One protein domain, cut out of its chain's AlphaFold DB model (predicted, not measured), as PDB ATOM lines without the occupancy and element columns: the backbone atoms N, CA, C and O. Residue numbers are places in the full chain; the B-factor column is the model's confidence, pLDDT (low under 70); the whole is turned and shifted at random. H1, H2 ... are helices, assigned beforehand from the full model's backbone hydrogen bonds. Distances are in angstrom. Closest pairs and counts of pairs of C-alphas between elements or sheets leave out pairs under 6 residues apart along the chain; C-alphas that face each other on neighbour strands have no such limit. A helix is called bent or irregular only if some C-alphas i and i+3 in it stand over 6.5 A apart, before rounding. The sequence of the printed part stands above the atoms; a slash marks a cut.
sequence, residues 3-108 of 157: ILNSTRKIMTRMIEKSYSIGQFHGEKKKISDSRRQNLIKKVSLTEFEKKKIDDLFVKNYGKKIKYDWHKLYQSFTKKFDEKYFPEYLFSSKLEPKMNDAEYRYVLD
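AT A GLANCE: This is residues 3 to 108 of the 157 residues of an uncharacterized protein of Streptococcus gordonii (UniProt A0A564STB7). One long helix, H1, makes the long axis of the model, and its first part, residues 4 to 11, sticks out with nothing beside it. At the other end of H1 the chain turns through H2, crosses to H3, which is set off to one side, and returns to H4, which packs on H2; it then folds back so that H5 packs on residues 16 to 28 of H1, with the short H6 near H1 after it. The printed part has 106 residues with six named helices, H1 to H6 in that order, and no named strand; the class is all helix. The whole is loose, with a radius of gyration of the C-alphas of 17.0 A, and elongated, spanning 56 by 31 by 21 A.

HOW THE PARTS SIT: H1, residues 4 to 32, touches H5, residues 87 to 98, with its residues 16 to 28 alone. They run opposite ways at a shallow tilt of 23 degrees, and their closest C-alphas, those of Ser 20 and Ser 92, are 4.4 A apart. H2, residues 34 to 41, is close to H1 but not clearly touching: the closest C-alphas, of Ile 31 and Gln 37, are 7.0 A apart. H2 touches H4, residues 68 to 77, about perpendicular at 85 degrees, with the C-alphas of Ile 40 and Leu 72 closest at 5.1 A. H3, residues 47 to 61, touches no helix and is apart from H1, H2, H4 and H5. H6, residues 101 to 108, is close to H1 but not clearly touching, at a steep tilt of 49 degrees; the C-alphas of Glu 16 and Ala 101 are closest at 7.3 A. H5 and H6 meet only through their link. Every O i to N i+4 pair is within hydrogen-bond range in H1, H2 and H3; the counts are 5 of 6 in H4, 6 of 8 in H5 and 2 of 4 in H6.

IN THESE COORDINATES: H1 begins at C-alpha 4, (226.036, 254.022, 208.765), and measures 42.0 A from first to last C-alpha. H2 measures 10.4 A, H3 20.1 A and H4 14.4 A. H5 measures 14.7 A and is only just irregular, with C-alphas 92 and 95 6.8 A apart. H6 measures 11.2 A, is irregular, with C-alphas 102 and 105 7.0 A apart, and ends at C-alpha 108, (231.039, 278.783, 220.966).

THE WHOLE: The two C-alphas farthest apart, those of Ile 3 and Lys 42, are 55.9 A apart. The printed part has no cut and no long link. Its mean pLDDT is 93.7, and no printed residue is under 70.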
ATOM      1  N   ILE A   3     223.001 250.906 208.712       84.19
ATOM      2  CA  ILE A   3     224.267 250.655 209.431       84.19
ATOM      3  C   ILE A   3     225.036 251.956 209.680       84.19
ATOM      4  O   ILE A   3     225.335 252.269 210.825       84.19
ATOM      5  N   LEU A   4     225.260 252.778 208.647       87.44
ATOM      6  CA  LEU A   4     226.036 254.022 208.765       87.44
ATOM      7  C   LEU A   4     225.451 255.003 209.796       87.44
ATOM      8  O   LEU A   4     226.184 255.563 210.608       87.44
ATOM      9  N   ASN A   5     224.125 255.177 209.809       88.00
ATOM     10  CA  ASN A   5     223.448 256.033 210.787       88.00
ATOM     11  C   ASN A   5     223.565 255.482 212.215       88.00
ATOM     12  O   ASN A   5     223.731 256.252 213.160       88.00
ATOM     13  N   SER A   6     223.508 254.161 212.379       89.19
ATOM     14  CA  SER A   6     223.667 253.503 213.679       89.19
ATOM     15  C   SER A   6     225.097 253.651 214.197       89.19
ATOM     16  O   SER A   6     225.293 254.053 215.343       89.19
ATOM     17  N   THR A   7     226.094 253.441 213.333       91.06
ATOM     18  CA  THR A   7     227.510 253.666 213.652       91.06
ATOM     19  C   THR A   7     227.766 255.123 214.030       91.06
ATOM     20  O   THR A   7     228.383 255.379 215.063       91.06
ATOM     21  N   ARG A   8     227.226 256.087 213.270       88.69
ATOM     22  CA  ARG A   8     227.344 257.519 213.589       88.69
ATOM     23  C   ARG A   8     226.769 257.832 214.971       88.69
ATOM     24  O   ARG A   8     227.464 258.428 215.781       88.69
ATOM     25  N   LYS A   9     225.562 257.348 215.287       88.00
ATOM     26  CA  LYS A   9     224.945 257.532 216.615       88.00
ATOM     27  C   LYS A   9     225.807 256.972 217.750       88.00
ATOM     28  O   LYS A   9     225.883 257.583 218.814       88.00
ATOM     29  N   ILE A  10     226.445 255.817 217.549       91.56
ATOM     30  CA  ILE A  10     227.349 255.228 218.547       91.56
ATOM     31  C   ILE A  10     228.587 256.112 218.732       91.56
ATOM     32  O   ILE A  10     228.922 256.436 219.871       91.56
ATOM     33  N   MET A  11     229.222 256.546 217.640       90.69
ATOM     34  CA  MET A  11     230.395 257.423 217.705       90.69
ATOM     35  C   MET A  11     230.073 258.757 218.381       90.69
ATOM     36  O   MET A  11     230.788 259.148 219.301       90.69
ATOM     37  N   THR A  12     228.961 259.407 218.024       87.81
ATOM     38  CA  THR A  12     228.517 260.648 218.679       87.81
ATOM     39  C   THR A  12     228.342 260.438 220.183       87.81
ATOM     40  O   THR A  12     228.865 261.212 220.978       87.81
ATOM     41  N   ARG A  13     227.705 259.339 220.614       88.69
ATOM     42  CA  ARG A  13     227.572 259.018 222.049       88.69
ATOM     43  C   ARG A  13     228.920 258.813 222.744       88.69
ATOM     44  O   ARG A  13     229.046 259.158 223.918       88.69
ATOM     45  N   MET A  14     229.901 258.219 222.064       92.12
ATOM     46  CA  MET A  14     231.249 258.038 222.613       92.12
ATOM     47  C   MET A  14     231.977 259.375 222.763       92.12
ATOM     48  O   MET A  14     232.547 259.627 223.826       92.12
ATOM     49  N   ILE A  15     231.904 260.239 221.749       90.50
ATOM     50  CA  ILE A  15     232.463 261.598 221.779       90.50
ATOM     51  C   ILE A  15     231.842 262.389 222.935       90.50
ATOM     52  O   ILE A  15     232.569 262.933 223.763       90.50
ATOM     53  N   GLU A  16     230.518 262.354 223.071       90.44
ATOM     54  CA  GLU A  16     229.791 263.037 224.145       90.44
ATOM     55  C   GLU A  16     230.169 262.551 225.545       90.44
ATOM     56  O   GLU A  16     230.365 263.344 226.475       90.44
ATOM     57  N   LYS A  17     230.323 261.232 225.709       92.25
ATOM     58  CA  LYS A  17     230.828 260.656 226.959       92.25
ATOM     59  C   LYS A  17     232.248 261.123 227.250       92.25
ATOM     60  O   LYS A  17     232.519 261.504 228.386       92.25
ATOM     61  N   SER A  18     233.128 261.094 226.251       93.69
ATOM     62  CA  SER A  18     234.519 261.531 226.387       93.69
ATOM     63  C   SER A  18     234.596 263.003 226.796       93.69
ATOM     64  O   SER A  18     235.226 263.326 227.803       93.69
ATOM     65  N   TYR A  19     233.849 263.874 226.110       91.75
ATOM     66  CA  TYR A  19     233.720 265.293 226.443       91.75
ATOM     67  C   TYR A  19     233.252 265.495 227.890       91.75
ATOM     68  O   TYR A  19     233.920 266.165 228.674       91.75
ATOM     69  N   SER A  20     232.157 264.836 228.281       94.31
ATOM     70  CA  SER A  20     231.605 264.929 229.639       94.31
ATOM     71  C   SER A  20     232.606 264.474 230.709       94.31
ATOM     72  O   SER A  20     232.719 265.084 231.773       94.31
ATOM     73  N   ILE A  21     233.359 263.401 230.444       95.81
ATOM     74  CA  ILE A  21     234.409 262.908 231.345       95.81
ATOM     75  C   ILE A  21     235.553 263.923 231.437       95.81
ATOM     76  O   ILE A  21     236.032 264.189 232.542       95.81
ATOM     77  N   GLY A  22     235.964 264.508 230.311       96.12
ATOM     78  CA  GLY A  22     236.979 265.557 230.254       96.12
ATOM     79  C   GLY A  22     236.587 266.777 231.085       96.12
ATOM     80  O   GLY A  22     237.350 267.187 231.960       96.12
ATOM     81  N   GLN A  23     235.365 267.285 230.899       95.25
ATOM     82  CA  GLN A  23     234.820 268.401 231.681       95.25
ATOM     83  C   GLN A  23     234.786 268.082 233.177       95.25
ATOM     84  O   GLN A  23     235.254 268.868 234.001       95.25
ATOM     85  N   PHE A  24     234.322 266.884 233.545       96.44
ATOM     86  CA  PHE A  24     234.307 266.451 234.941       96.44
ATOM     87  C   PHE A  24     235.706 266.489 235.572       96.44
ATOM     88  O   PHE A  24     235.876 267.049 236.657       96.44
ATOM     89  N   HIS A  25     236.714 265.922 234.904       96.25
ATOM     90  CA  HIS A  25     238.087 265.919 235.414       96.25
ATOM     91  C   HIS A  25     238.696 267.322 235.435       96.25
ATOM     92  O   HIS A  25     239.375 267.670 236.404       96.25
ATOM     93  N   GLY A  26     238.407 268.147 234.426       96.44
ATOM     94  CA  GLY A  26     238.801 269.553 234.379       96.44
ATOM     95  C   GLY A  26     238.283 270.326 235.591       96.44
ATOM     96  O   GLY A  26     239.070 270.948 236.309       96.44
ATOM     97  N   GLU A  27     236.992 270.208 235.902       96.25
ATOM     98  CA  GLU A  27     236.397 270.865 237.071       96.25
ATOM     99  C   GLU A  27     236.913 270.309 238.399       96.25
ATOM    100  O   GLU A  27     237.146 271.066 239.350       96.25
ATOM    101  N   LYS A  28     237.169 268.998 238.479       94.50
ATOM    102  CA  LYS A  28     237.812 268.397 239.657       94.50
ATOM    103  C   LYS A  28     239.239 268.909 239.858       94.50
ATOM    104  O   LYS A  28     239.624 269.189 240.993       94.50
ATOM    105  N   LYS A  29     240.000 269.104 238.782       95.69
ATOM    106  CA  LYS A  29     241.337 269.701 238.855       95.69
ATOM    107  C   LYS A  29     241.259 271.154 239.321       95.69
ATOM    108  O   LYS A  29     241.996 271.544 240.224       95.69
ATOM    109  N   LYS A  30     240.323 271.939 238.777       94.12
ATOM    110  CA  LYS A  30     240.135 273.337 239.182       94.12
ATOM    111  C   LYS A  30     239.779 273.454 240.664       94.12
ATOM    112  O   LYS A  30     240.374 274.277 241.347       94.12
ATOM    113  N   ILE A  31     238.854 272.640 241.190       94.25
ATOM    114  CA  ILE A  31     238.499 272.708 242.620       94.25
ATOM    115  C   ILE A  31     239.663 272.283 243.523       94.25
ATOM    116  O   ILE A  31     239.782 272.806 244.625       94.25
ATOM    117  N   SER A  32     240.542 271.388 243.058       93.25
ATOM    118  CA  SER A  32     241.743 270.980 243.799       93.25
ATOM    119  C   SER A  32     242.873 272.021 243.818       93.25
ATOM    120  O   SER A  32     243.819 271.852 244.583       93.25
ATOM    121  N   ASP A  33     242.779 273.099 243.025       96.31
ATOM    122  CA  ASP A  33     243.749 274.204 243.035       96.31
ATOM    123  C   ASP A  33     243.894 274.791 244.448       96.31
ATOM    124  O   ASP A  33     242.908 275.062 245.142       96.31
ATOM    125  N   SER A  34     245.140 275.007 244.874       95.94
ATOM    126  CA  SER A  34     245.470 275.444 246.232       95.94
ATOM    127  C   SER A  34     244.811 276.773 246.606       95.94
ATOM    128  O   SER A  34     244.369 276.937 247.746       95.94
ATOM    129  N   ARG A  35     244.653 277.705 245.656       96.19
ATOM    130  CA  ARG A  35     243.990 278.994 245.900       96.19
ATOM    131  C   ARG A  35     242.517 278.787 246.224       96.19
ATOM    132  O   ARG A  35     242.018 279.385 247.174       96.19
ATOM    133  N   ARG A  36     241.830 277.899 245.494       96.25
ATOM    134  CA  ARG A  36     240.421 277.565 245.772       96.25
ATOM    135  C   ARG A  36     240.273 276.800 247.079       96.25
ATOM    136  O   ARG A  36     239.393 277.127 247.870       96.25
ATOM    137  N   GLN A  37     241.160 275.847 247.354       97.44
ATOM    138  CA  GLN A  37     241.164 275.118 248.625       97.44
ATOM    139  C   GLN A  37     241.352 276.054 249.827       97.44
ATOM    140  O   GLN A  37     240.669 275.898 250.838       97.44
ATOM    141  N   ASN A  38     242.197 277.080 249.706       96.94
ATOM    142  CA  ASN A  38     242.363 278.097 250.746       96.94
ATOM    143  C   ASN A  38     241.086 278.913 250.995       96.94
ATOM    144  O   ASN A  38     240.832 279.305 252.133       96.94
ATOM    145  N   LEU A  39     240.268 279.159 249.968       97.00
ATOM    146  CA  LEU A  39     238.966 279.814 250.120       97.00
ATOM    147  C   LEU A  39     237.936 278.883 250.769       97.00
ATOM    148  O   LEU A  39     237.246 279.285 251.702       97.00
ATOM    149  N   ILE A  40     237.882 277.624 250.329       96.94
ATOM    150  CA  ILE A  40     236.951 276.606 250.838       96.94
ATOM    151  C   ILE A  40     237.180 276.339 252.328       96.94
ATOM    152  O   ILE A  40     236.219 276.234 253.088       96.94
ATOM    153  N   LYS A  41     238.444 276.260 252.762       96.25
ATOM    154  CA  LYS A  41     238.809 276.033 254.171       96.25
ATOM    155  C   LYS A  41     238.325 277.142 255.107       96.25
ATOM    156  O   LYS A  41     238.071 276.864 256.272       96.25
ATOM    157  N   LYS A  42     238.179 278.374 254.609       95.44
ATOM    158  CA  LYS A  42     237.688 279.519 255.395       95.44
ATOM    159  C   LYS A  42     236.177 279.480 255.633       95.44
ATOM    160  O   LYS A  42     235.681 280.272 256.426       95.44
ATOM    161  N   VAL A  43     235.446 278.600 254.948       96.50
ATOM    162  CA  VAL A  43     233.990 278.489 255.060       96.50
ATOM    163  C   VAL A  43     233.616 277.190 255.773       96.50
ATOM    164  O   VAL A  43     233.806 276.078 255.263       96.50
ATOM    165  N   SER A  44     233.039 277.334 256.963       94.94
ATOM    166  CA  SER A  44     232.394 276.248 257.698       94.94
ATOM    167  C   SER A  44     230.893 276.266 257.437       94.94
ATOM    168  O   SER A  44     230.247 277.284 257.647       94.94
ATOM    169  N   LEU A  45     230.354 275.123 257.013       96.25
ATOM    170  CA  LEU A  45     228.912 274.910 256.917       96.25
ATOM    171  C   LEU A  45     228.428 274.254 258.204       96.25
ATOM    172  O   LEU A  45     229.030 273.270 258.654       96.25
ATOM    173  N   THR A  46     227.340 274.768 258.750       97.44
ATOM    174  CA  THR A  46     226.594 274.156 259.851       97.44
ATOM    175  C   THR A  46     225.932 272.852 259.400       97.44
ATOM    176  O   THR A  46     225.715 272.615 258.208       97.44
ATOM    177  N   GLU A  47     225.564 271.991 260.349       97.62
ATOM    178  CA  GLU A  47     224.832 270.756 260.028       97.62
ATOM    179  C   GLU A  47     223.461 271.038 259.397       97.62
ATOM    180  O   GLU A  47     223.018 270.304 258.515       97.62
ATOM    181  N   PHE A  48     222.821 272.149 259.774       97.56
ATOM    182  CA  PHE A  48     221.566 272.589 259.170       97.56
ATOM    183  C   PHE A  48     221.733 272.964 257.688       97.56
ATOM    184  O   PHE A  48     220.944 272.535 256.846       97.56
ATOM    185  N   GLU A  49     222.782 273.714 257.348       97.62
ATOM    186  CA  GLU A  49     223.101 274.081 255.962       97.62
ATOM    187  C   GLU A  49     223.450 272.855 255.110       97.62
ATOM    188  O   GLU A  49     222.950 272.715 253.992       97.62
ATOM    189  N   LYS A  50     224.254 271.926 255.646       98.00
ATOM    190  CA  LYS A  50     224.564 270.657 254.964       98.00
ATOM    191  C   LYS A  50     223.301 269.846 254.696       98.00
ATOM    192  O   LYS A  50     223.128 269.358 253.584       98.00
ATOM    193  N   LYS A  51     222.404 269.753 255.684       98.06
ATOM    194  CA  LYS A  51     221.126 269.053 255.532       98.06
ATOM    195  C   LYS A  51     220.272 269.674 254.425       98.06
ATOM    196  O   LYS A  51     219.756 268.937 253.598       98.06
ATOM    197  N   LYS A  52     220.188 271.007 254.341       98.19
ATOM    198  CA  LYS A  52     219.471 271.685 253.247       98.19
ATOM    199  C   LYS A  52     220.032 271.346 251.864       98.19
ATOM    200  O   LYS A  52     219.258 271.084 250.946       98.19
ATOM    201  N   ILE A  53     221.360 271.342 251.719       98.06
ATOM    202  CA  ILE A  53     222.016 270.943 250.464       98.06
ATOM    203  C   ILE A  53     221.678 269.481 250.148       98.06
ATOM    204  O   ILE A  53     221.243 269.168 249.040       98.06
ATOM    205  N   ASP A  54     221.855 268.587 251.120       98.25
ATOM    206  CA  ASP A  54     221.586 267.162 250.952       98.25
ATOM    207  C   ASP A  54     220.130 266.903 250.556       98.25
ATOM    208  O   ASP A  54     219.895 266.199 249.578       98.25
ATOM    209  N   ASP A  55     219.162 267.503 251.249       98.19
ATOM    210  CA  ASP A  55     217.734 267.344 250.963       98.19
ATOM    211  C   ASP A  55     217.406 267.801 249.530       98.19
ATOM    212  O   ASP A  55     216.700 267.103 248.796       98.19
ATOM    213  N   LEU A  56     217.973 268.931 249.083       98.00
ATOM    214  CA  LEU A  56     217.772 269.450 247.728       98.00
ATOM    215  C   LEU A  56     218.367 268.522 246.657       98.00
ATOM    216  O   LEU A  56     217.689 268.205 245.673       98.00
ATOM    217  N   PHE A  57     219.608 268.062 246.822       97.44
ATOM    218  CA  PHE A  57     220.267 267.220 245.817       97.44
ATOM    219  C   PHE A  57     219.798 265.762 245.863       97.44
ATOM    220  O   PHE A  57     219.657 265.139 244.814       97.44
ATOM    221  N   VAL A  58     219.471 265.206 247.026       97.75
ATOM    222  CA  VAL A  58     218.871 263.867 247.105       97.75
ATOM    223  C   VAL A  58     217.501 263.869 246.431       97.75
ATOM    224  O   VAL A  58     217.248 262.999 245.602       97.75
ATOM    225  N   LYS A  59     216.658 264.879 246.690       97.69
ATOM    226  CA  LYS A  59     215.329 264.980 246.072       97.69
ATOM    227  C   LYS A  59     215.379 265.136 244.548       97.69
ATOM    228  O   LYS A  59     214.600 264.493 243.855       97.69
ATOM    229  N   ASN A  60     216.260 265.994 244.023       95.94
ATOM    230  CA  ASN A  60     216.250 266.363 242.596       95.94
ATOM    231  C   ASN A  60     217.291 265.617 241.744       95.94
ATOM    232  O   ASN A  60     217.081 265.401 240.554       95.94
ATOM    233  N   TYR A  61     218.430 265.250 242.332       94.12
ATOM    234  CA  TYR A  61     219.548 264.587 241.651       94.12
ATOM    235  C   TYR A  61     219.719 263.115 242.073       94.12
ATOM    236  O   TYR A  61     220.429 262.361 241.409       94.12
ATOM    237  N   GLY A  62     219.054 262.685 243.150       96.12
ATOM    238  CA  GLY A  62     219.051 261.300 243.630       96.12
ATOM    239  C   GLY A  62     220.224 260.938 244.542       96.12
ATOM    240  O   GLY A  62     220.310 259.800 244.998       96.12
ATOM    241  N   LYS A  63     221.154 261.865 244.813       96.25
ATOM    242  CA  LYS A  63     222.295 261.618 245.706       96.25
ATOM    243  C   LYS A  63     222.890 262.894 246.283       96.25
ATOM    244  O   LYS A  63     222.803 263.962 245.682       96.25
ATOM    245  N   LYS A  64     223.586 262.733 247.409       96.94
ATOM    246  CA  LYS A  64     224.400 263.778 248.035       96.94
ATOM    247  C   LYS A  64     225.584 264.173 247.153       96.94
ATOM    248  O   LYS A  64     226.076 263.386 246.334       96.94
ATOM    249  N   ILE A  65     226.070 265.389 247.360       95.94
ATOM    250  CA  ILE A  65     227.197 265.968 246.626       95.94
ATOM    251  C   ILE A  65     228.277 266.463 247.590       95.94
ATOM    252  O   ILE A  65     228.047 266.621 248.784       95.94
ATOM    253  N   LYS A  66     229.482 266.724 247.072       95.38
ATOM    254  CA  LYS A  66     230.527 267.381 247.869       95.38
ATOM    255  C   LYS A  66     230.183 268.856 248.070       95.38
ATOM    256  O   LYS A  66     229.826 269.538 247.112       95.38
ATOM    257  N   TYR A  67     230.407 269.362 249.278       97.06
ATOM    258  CA  TYR A  67     230.096 270.747 249.642       97.06
ATOM    259  C   TYR A  67     231.120 271.783 249.158       97.06
ATOM    260  O   TYR A  67     230.894 272.978 249.322       97.06
ATOM    261  N   ASP A  68     232.240 271.348 248.572       96.44
ATOM    262  CA  ASP A  68     233.352 272.216 248.160       96.44
ATOM    263  C   ASP A  68     232.896 273.387 247.281       96.44
ATOM    264  O   ASP A  68     233.363 274.507 247.455       96.44
ATOM    265  N   TRP A  69     231.941 273.150 246.377       96.12
ATOM    266  CA  TRP A  69     231.401 274.193 245.503       96.12
ATOM    267  C   TRP A  69     230.511 275.188 246.250       96.12
ATOM    268  O   TRP A  69     230.681 276.388 246.063       96.12
ATOM    269  N   HIS A  70     229.644 274.727 247.161       97.25
ATOM    270  CA  HIS A  70     228.856 275.626 248.018       97.25
ATOM    271  C   HIS A  70     229.769 276.514 248.863       97.25
ATOM    272  O   HIS A  70     229.599 277.731 248.891       97.25
ATOM    273  N   LYS A  71     230.792 275.915 249.482       97.56
ATOM    274  CA  LYS A  71     231.800 276.642 250.260       97.56
ATOM    275  C   LYS A  71     232.568 277.645 249.404       97.56
ATOM    276  O   LYS A  71     232.799 278.768 249.842       97.56
ATOM    277  N   LEU A  72     232.953 277.259 248.187       96.94
ATOM    278  CA  LEU A  72     233.657 278.143 247.265       96.94
ATOM    279  C   LEU A  72     232.799 279.360 246.900       96.94
ATOM    280  O   LEU A  72     233.272 280.484 247.036       96.94
ATOM    281  N   TYR A  73     231.545 279.170 246.488       96.50
ATOM    282  CA  TYR A  73     230.672 280.290 246.129       96.50
ATOM    283  C   TYR A  73     230.362 281.193 247.324       96.50
ATOM    284  O   TYR A  73     230.517 282.411 247.229       96.50
ATOM    285  N   GLN A  74     230.059 280.603 248.483       96.88
ATOM    286  CA  GLN A  74     229.862 281.342 249.731       96.88
ATOM    287  C   GLN A  74     231.113 282.130 250.147       96.88
ATOM    288  O   GLN A  74     230.998 283.201 250.743       96.88
ATOM    289  N   SER A  75     232.321 281.664 249.803       96.56
ATOM    290  CA  SER A  75     233.550 282.416 250.080       96.56
ATOM    291  C   SER A  75     233.593 283.772 249.358       96.56
ATOM    292  O   SER A  75     234.150 284.726 249.915       96.56
ATOM    293  N   PHE A  76     232.960 283.875 248.180       94.81
ATOM    294  CA  PHE A  76     232.844 285.104 247.394       94.81
ATOM    295  C   PHE A  76     231.636 285.946 247.816       94.81
ATOM    296  O   PHE A  76     231.779 287.143 248.042       94.81
ATOM    297  N   THR A  77     230.461 285.328 247.959       94.69
ATOM    298  CA  THR A  77     229.194 286.044 248.206       94.69
ATOM    299  C   THR A  77     228.940 286.359 249.678       94.69
ATOM    300  O   THR A  77     228.093 287.195 249.987       94.69
ATOM    301  N   LYS A  78     229.641 285.675 250.593       93.81
ATOM    302  CA  LYS A  78     229.437 285.696 252.055       93.81
ATOM    303  C   LYS A  78     228.052 285.233 252.518       93.81
ATOM    304  O   LYS A  78     227.746 285.344 253.701       93.81
ATOM    305  N   LYS A  79     227.229 284.687 251.619       95.06
ATOM    306  CA  LYS A  79     225.868 284.218 251.905       95.06
ATOM    307  C   LYS A  79     225.749 282.738 251.564       95.06
ATOM    308  O   LYS A  79     226.250 282.298 250.531       95.06
ATOM    309  N   PHE A  80     225.114 281.980 252.452       96.56
ATOM    310  CA  PHE A  80     224.748 280.594 252.181       96.56
ATOM    311  C   PHE A  80     223.585 280.542 251.182       96.56
ATOM    312  O   PHE A  80     222.651 281.337 251.280       96.56
ATOM    313  N   ASP A  81     223.650 279.587 250.258       96.62
ATOM    314  CA  ASP A  81     222.565 279.247 249.341       96.62
ATOM    315  C   ASP A  81     222.624 277.742 249.023       96.62
ATOM    316  O   ASP A  81     223.615 277.230 248.476       96.62
ATOM    317  N   GLU A  82     221.561 277.013 249.370       96.38
ATOM    318  CA  GLU A  82     221.423 275.592 249.046       96.38
ATOM    319  C   GLU A  82     221.270 275.324 247.541       96.38
ATOM    320  O   GLU A  82     221.494 274.198 247.094       96.38
ATOM    321  N   LYS A  83     220.910 276.344 246.750       96.31
ATOM    322  CA  LYS A  83     220.666 276.243 245.303       96.31
ATOM    323  C   LYS A  83     221.921 276.434 244.466       96.31
ATOM    324  O   LYS A  83     221.860 276.267 243.248       96.31
ATOM    325  N   TYR A  84     223.054 276.774 245.080       96.56
ATOM    326  CA  TYR A  84     224.309 276.843 244.348       96.56
ATOM    327  C   TYR A  84     224.602 275.521 243.641       96.56
ATOM    328  O   TYR A  84     224.658 274.456 244.254       96.56
ATOM    329  N   PHE A  85     224.804 275.595 242.328       96.12
ATOM    330  CA  PHE A  85     224.958 274.412 241.501       96.12
ATOM    331  C   PHE A  85     226.446 274.115 241.251       96.12
ATOM    332  O   PHE A  85     227.172 274.991 240.773       96.12
ATOM    333  N   PRO A  86     226.949 272.910 241.584       96.06
ATOM    334  CA  PRO A  86     228.353 272.575 241.375       96.06
ATOM    335  C   PRO A  86     228.745 272.593 239.899       96.06
ATOM    336  O   PRO A  86     228.127 271.902 239.088       96.06
ATOM    337  N   GLU A  87     229.848 273.267 239.577       95.81
ATOM    338  CA  GLU A  87     230.312 273.409 238.189       95.81
ATOM    339  C   GLU A  87     230.549 272.053 237.513       95.81
ATOM    340  O   GLU A  87     230.167 271.843 236.371       95.81
ATOM    341  N   TYR A  88     231.080 271.068 238.249       95.94
ATOM    342  CA  TYR A  88     231.285 269.730 237.690       95.94
ATOM    343  C   TYR A  88     229.976 269.039 237.291       95.94
ATOM    344  O   TYR A  88     230.009 268.167 236.432       95.94
ATOM    345  N   LEU A  89     228.837 269.350 237.921       96.12
ATOM    346  CA  LEU A  89     227.533 268.844 237.477       96.12
ATOM    347  C   LEU A  89     227.001 269.670 236.312       96.12
ATOM    348  O   LEU A  89     226.389 269.102 235.411       96.12
ATOM    349  N   PHE A  90     227.257 270.979 236.314       95.31
ATOM    350  CA  PHE A  90     226.887 271.863 235.219       95.31
ATOM    351  C   PHE A  90     227.546 271.417 233.912       95.31
ATOM    352  O   PHE A  90     226.858 270.890 233.038       95.31
ATOM    353  N   SER A  91     228.872 271.494 233.832       93.94
ATOM    354  CA  SER A  91     229.635 271.267 232.601       93.94
ATOM    355  C   SER A  91     229.656 269.807 232.139       93.94
ATOM    356  O   SER A  91     229.706 269.528 230.946       93.94
ATOM    357  N   SER A  92     229.597 268.834 233.061       94.88
ATOM    358  CA  SER A  92     229.674 267.407 232.687       94.88
ATOM    359  C   SER A  92     228.331 266.693 232.544       94.88
ATOM    360  O   SER A  92     228.309 265.542 232.094       94.88
ATOM    361  N   LYS A  93     227.219 267.302 232.984       93.50
ATOM    362  CA  LYS A  93     225.890 266.658 232.962       93.50
ATOM    363  C   LYS A  93     224.800 267.558 232.412       93.50
ATOM    364  O   LYS A  93     224.094 267.123 231.507       93.50
ATOM    365  N   LEU A  94     224.628 268.752 232.974       93.44
ATOM    366  CA  LEU A  94     223.506 269.614 232.609       93.44
ATOM    367  C   LEU A  94     223.722 270.249 231.235       93.44
ATOM    368  O   LEU A  94     222.898 270.059 230.346       93.44
ATOM    369  N   GLU A  95     224.846 270.933 231.044       90.75
ATOM    370  CA  GLU A  95     225.186 271.615 229.797       90.75
ATOM    371  C   GLU A  95     225.208 270.654 228.594       90.75
ATOM    372  O   GLU A  95     224.548 270.973 227.603       90.75
ATOM    373  N   PRO A  96     225.819 269.449 228.655       89.62
ATOM    374  CA  PRO A  96     225.791 268.526 227.523       89.62
ATOM    375  C   PRO A  96     224.394 267.997 227.182       89.62
ATOM    376  O   PRO A  96     224.140 267.611 226.046       89.62
ATOM    377  N   LYS A  97     223.488 267.946 228.169       89.25
ATOM    378  CA  LYS A  97     222.104 267.496 227.970       89.25
ATOM    379  C   LYS A  97     221.219 268.598 227.384       89.25
ATOM    380  O   LYS A  97     220.274 268.285 226.669       89.25
ATOM    381  N   MET A  98     221.506 269.854 227.721       88.44
ATOM    382  CA  MET A  98     220.766 271.022 227.238       88.44
ATOM    383  C   MET A  98     221.249 271.489 225.863       88.44
ATOM    384  O   MET A  98     220.457 272.030 225.100       88.44
ATOM    385  N   ASN A  99     222.526 271.263 225.543       85.00
ATOM    386  CA  ASN A  99     223.146 271.698 224.299       85.00
ATOM    387  C   ASN A  99     223.572 270.487 223.477       85.00
ATOM    388  O   ASN A  99     224.545 269.802 223.821       85.00
ATOM    389  N   ASP A 100     222.853 270.248 222.384       83.38
ATOM    390  CA  ASP A 100     223.210 269.203 221.435       83.38
ATOM    391  C   ASP A 100     224.601 269.483 220.846       83.38
ATOM    392  O   ASP A 100     224.969 270.628 220.563       83.38
ATOM    393  N   ALA A 101     225.394 268.423 220.716       80.94
ATOM    394  CA  ALA A 101     226.797 268.468 220.325       80.94
ATOM    395  C   ALA A 101     226.994 269.218 219.004       80.94
ATOM    396  O   ALA A 101     227.940 269.992 218.854       80.94
ATOM    397  N   GLU A 102     226.055 269.017 218.078       81.38
ATOM    398  CA  GLU A 102     226.048 269.615 216.743       81.38
ATOM    399  C   GLU A 102     225.795 271.127 216.746       81.38
ATOM    400  O   GLU A 102     226.027 271.771 215.734       81.38
ATOM    401  N   TYR A 103     225.359 271.721 217.858       82.88
ATOM    402  CA  TYR A 103     225.173 273.173 217.962       82.88
ATOM    403  C   TYR A 103     226.214 273.843 218.857       82.88
ATOM    404  O   TYR A 103     226.310 275.069 218.871       82.88
ATOM    405  N   ARG A 104     227.044 273.075 219.577       83.31
ATOM    406  CA  ARG A 104     228.034 273.661 220.497       83.31
ATOM    407  C   ARG A 104     229.047 274.542 219.784       83.31
ATOM    408  O   ARG A 104     229.347 275.606 220.295       83.31
ATOM    409  N   TYR A 105     229.528 274.142 218.606       82.38
ATOM    410  CA  TYR A 105     230.484 274.959 217.849       82.38
ATOM    411  C   TYR A 105     229.862 276.270 217.349       82.38
ATOM    412  O   TYR A 105     230.553 277.277 217.269       82.38
ATOM    413  N   VAL A 106     228.558 276.264 217.050       84.19
ATOM    414  CA  VAL A 106     227.816 277.466 216.647       84.19
ATOM    415  C   VAL A 106     227.708 278.433 217.826       84.19
ATOM    416  O   VAL A 106     227.938 279.626 217.669       84.19
ATOM    417  N   LEU A 107     227.384 277.912 219.013       82.81
ATOM    418  CA  LEU A 107     227.238 278.715 220.229       82.81
ATOM    419  C   LEU A 107     228.586 279.148 220.837       82.81
ATOM    420  O   LEU A 107     228.629 280.145 221.554       82.81
ATOM    421  N   ASP A 108     229.673 278.425 220.555       83.12
ATOM    422  CA  ASP A 108     231.039 278.783 220.966       83.12
ATOM    423  C   ASP A 108     231.631 279.913 220.100       83.12
ATOM    424  O   ASP A 108     232.511 280.658 220.544       83.12
TER     425      ASP A 108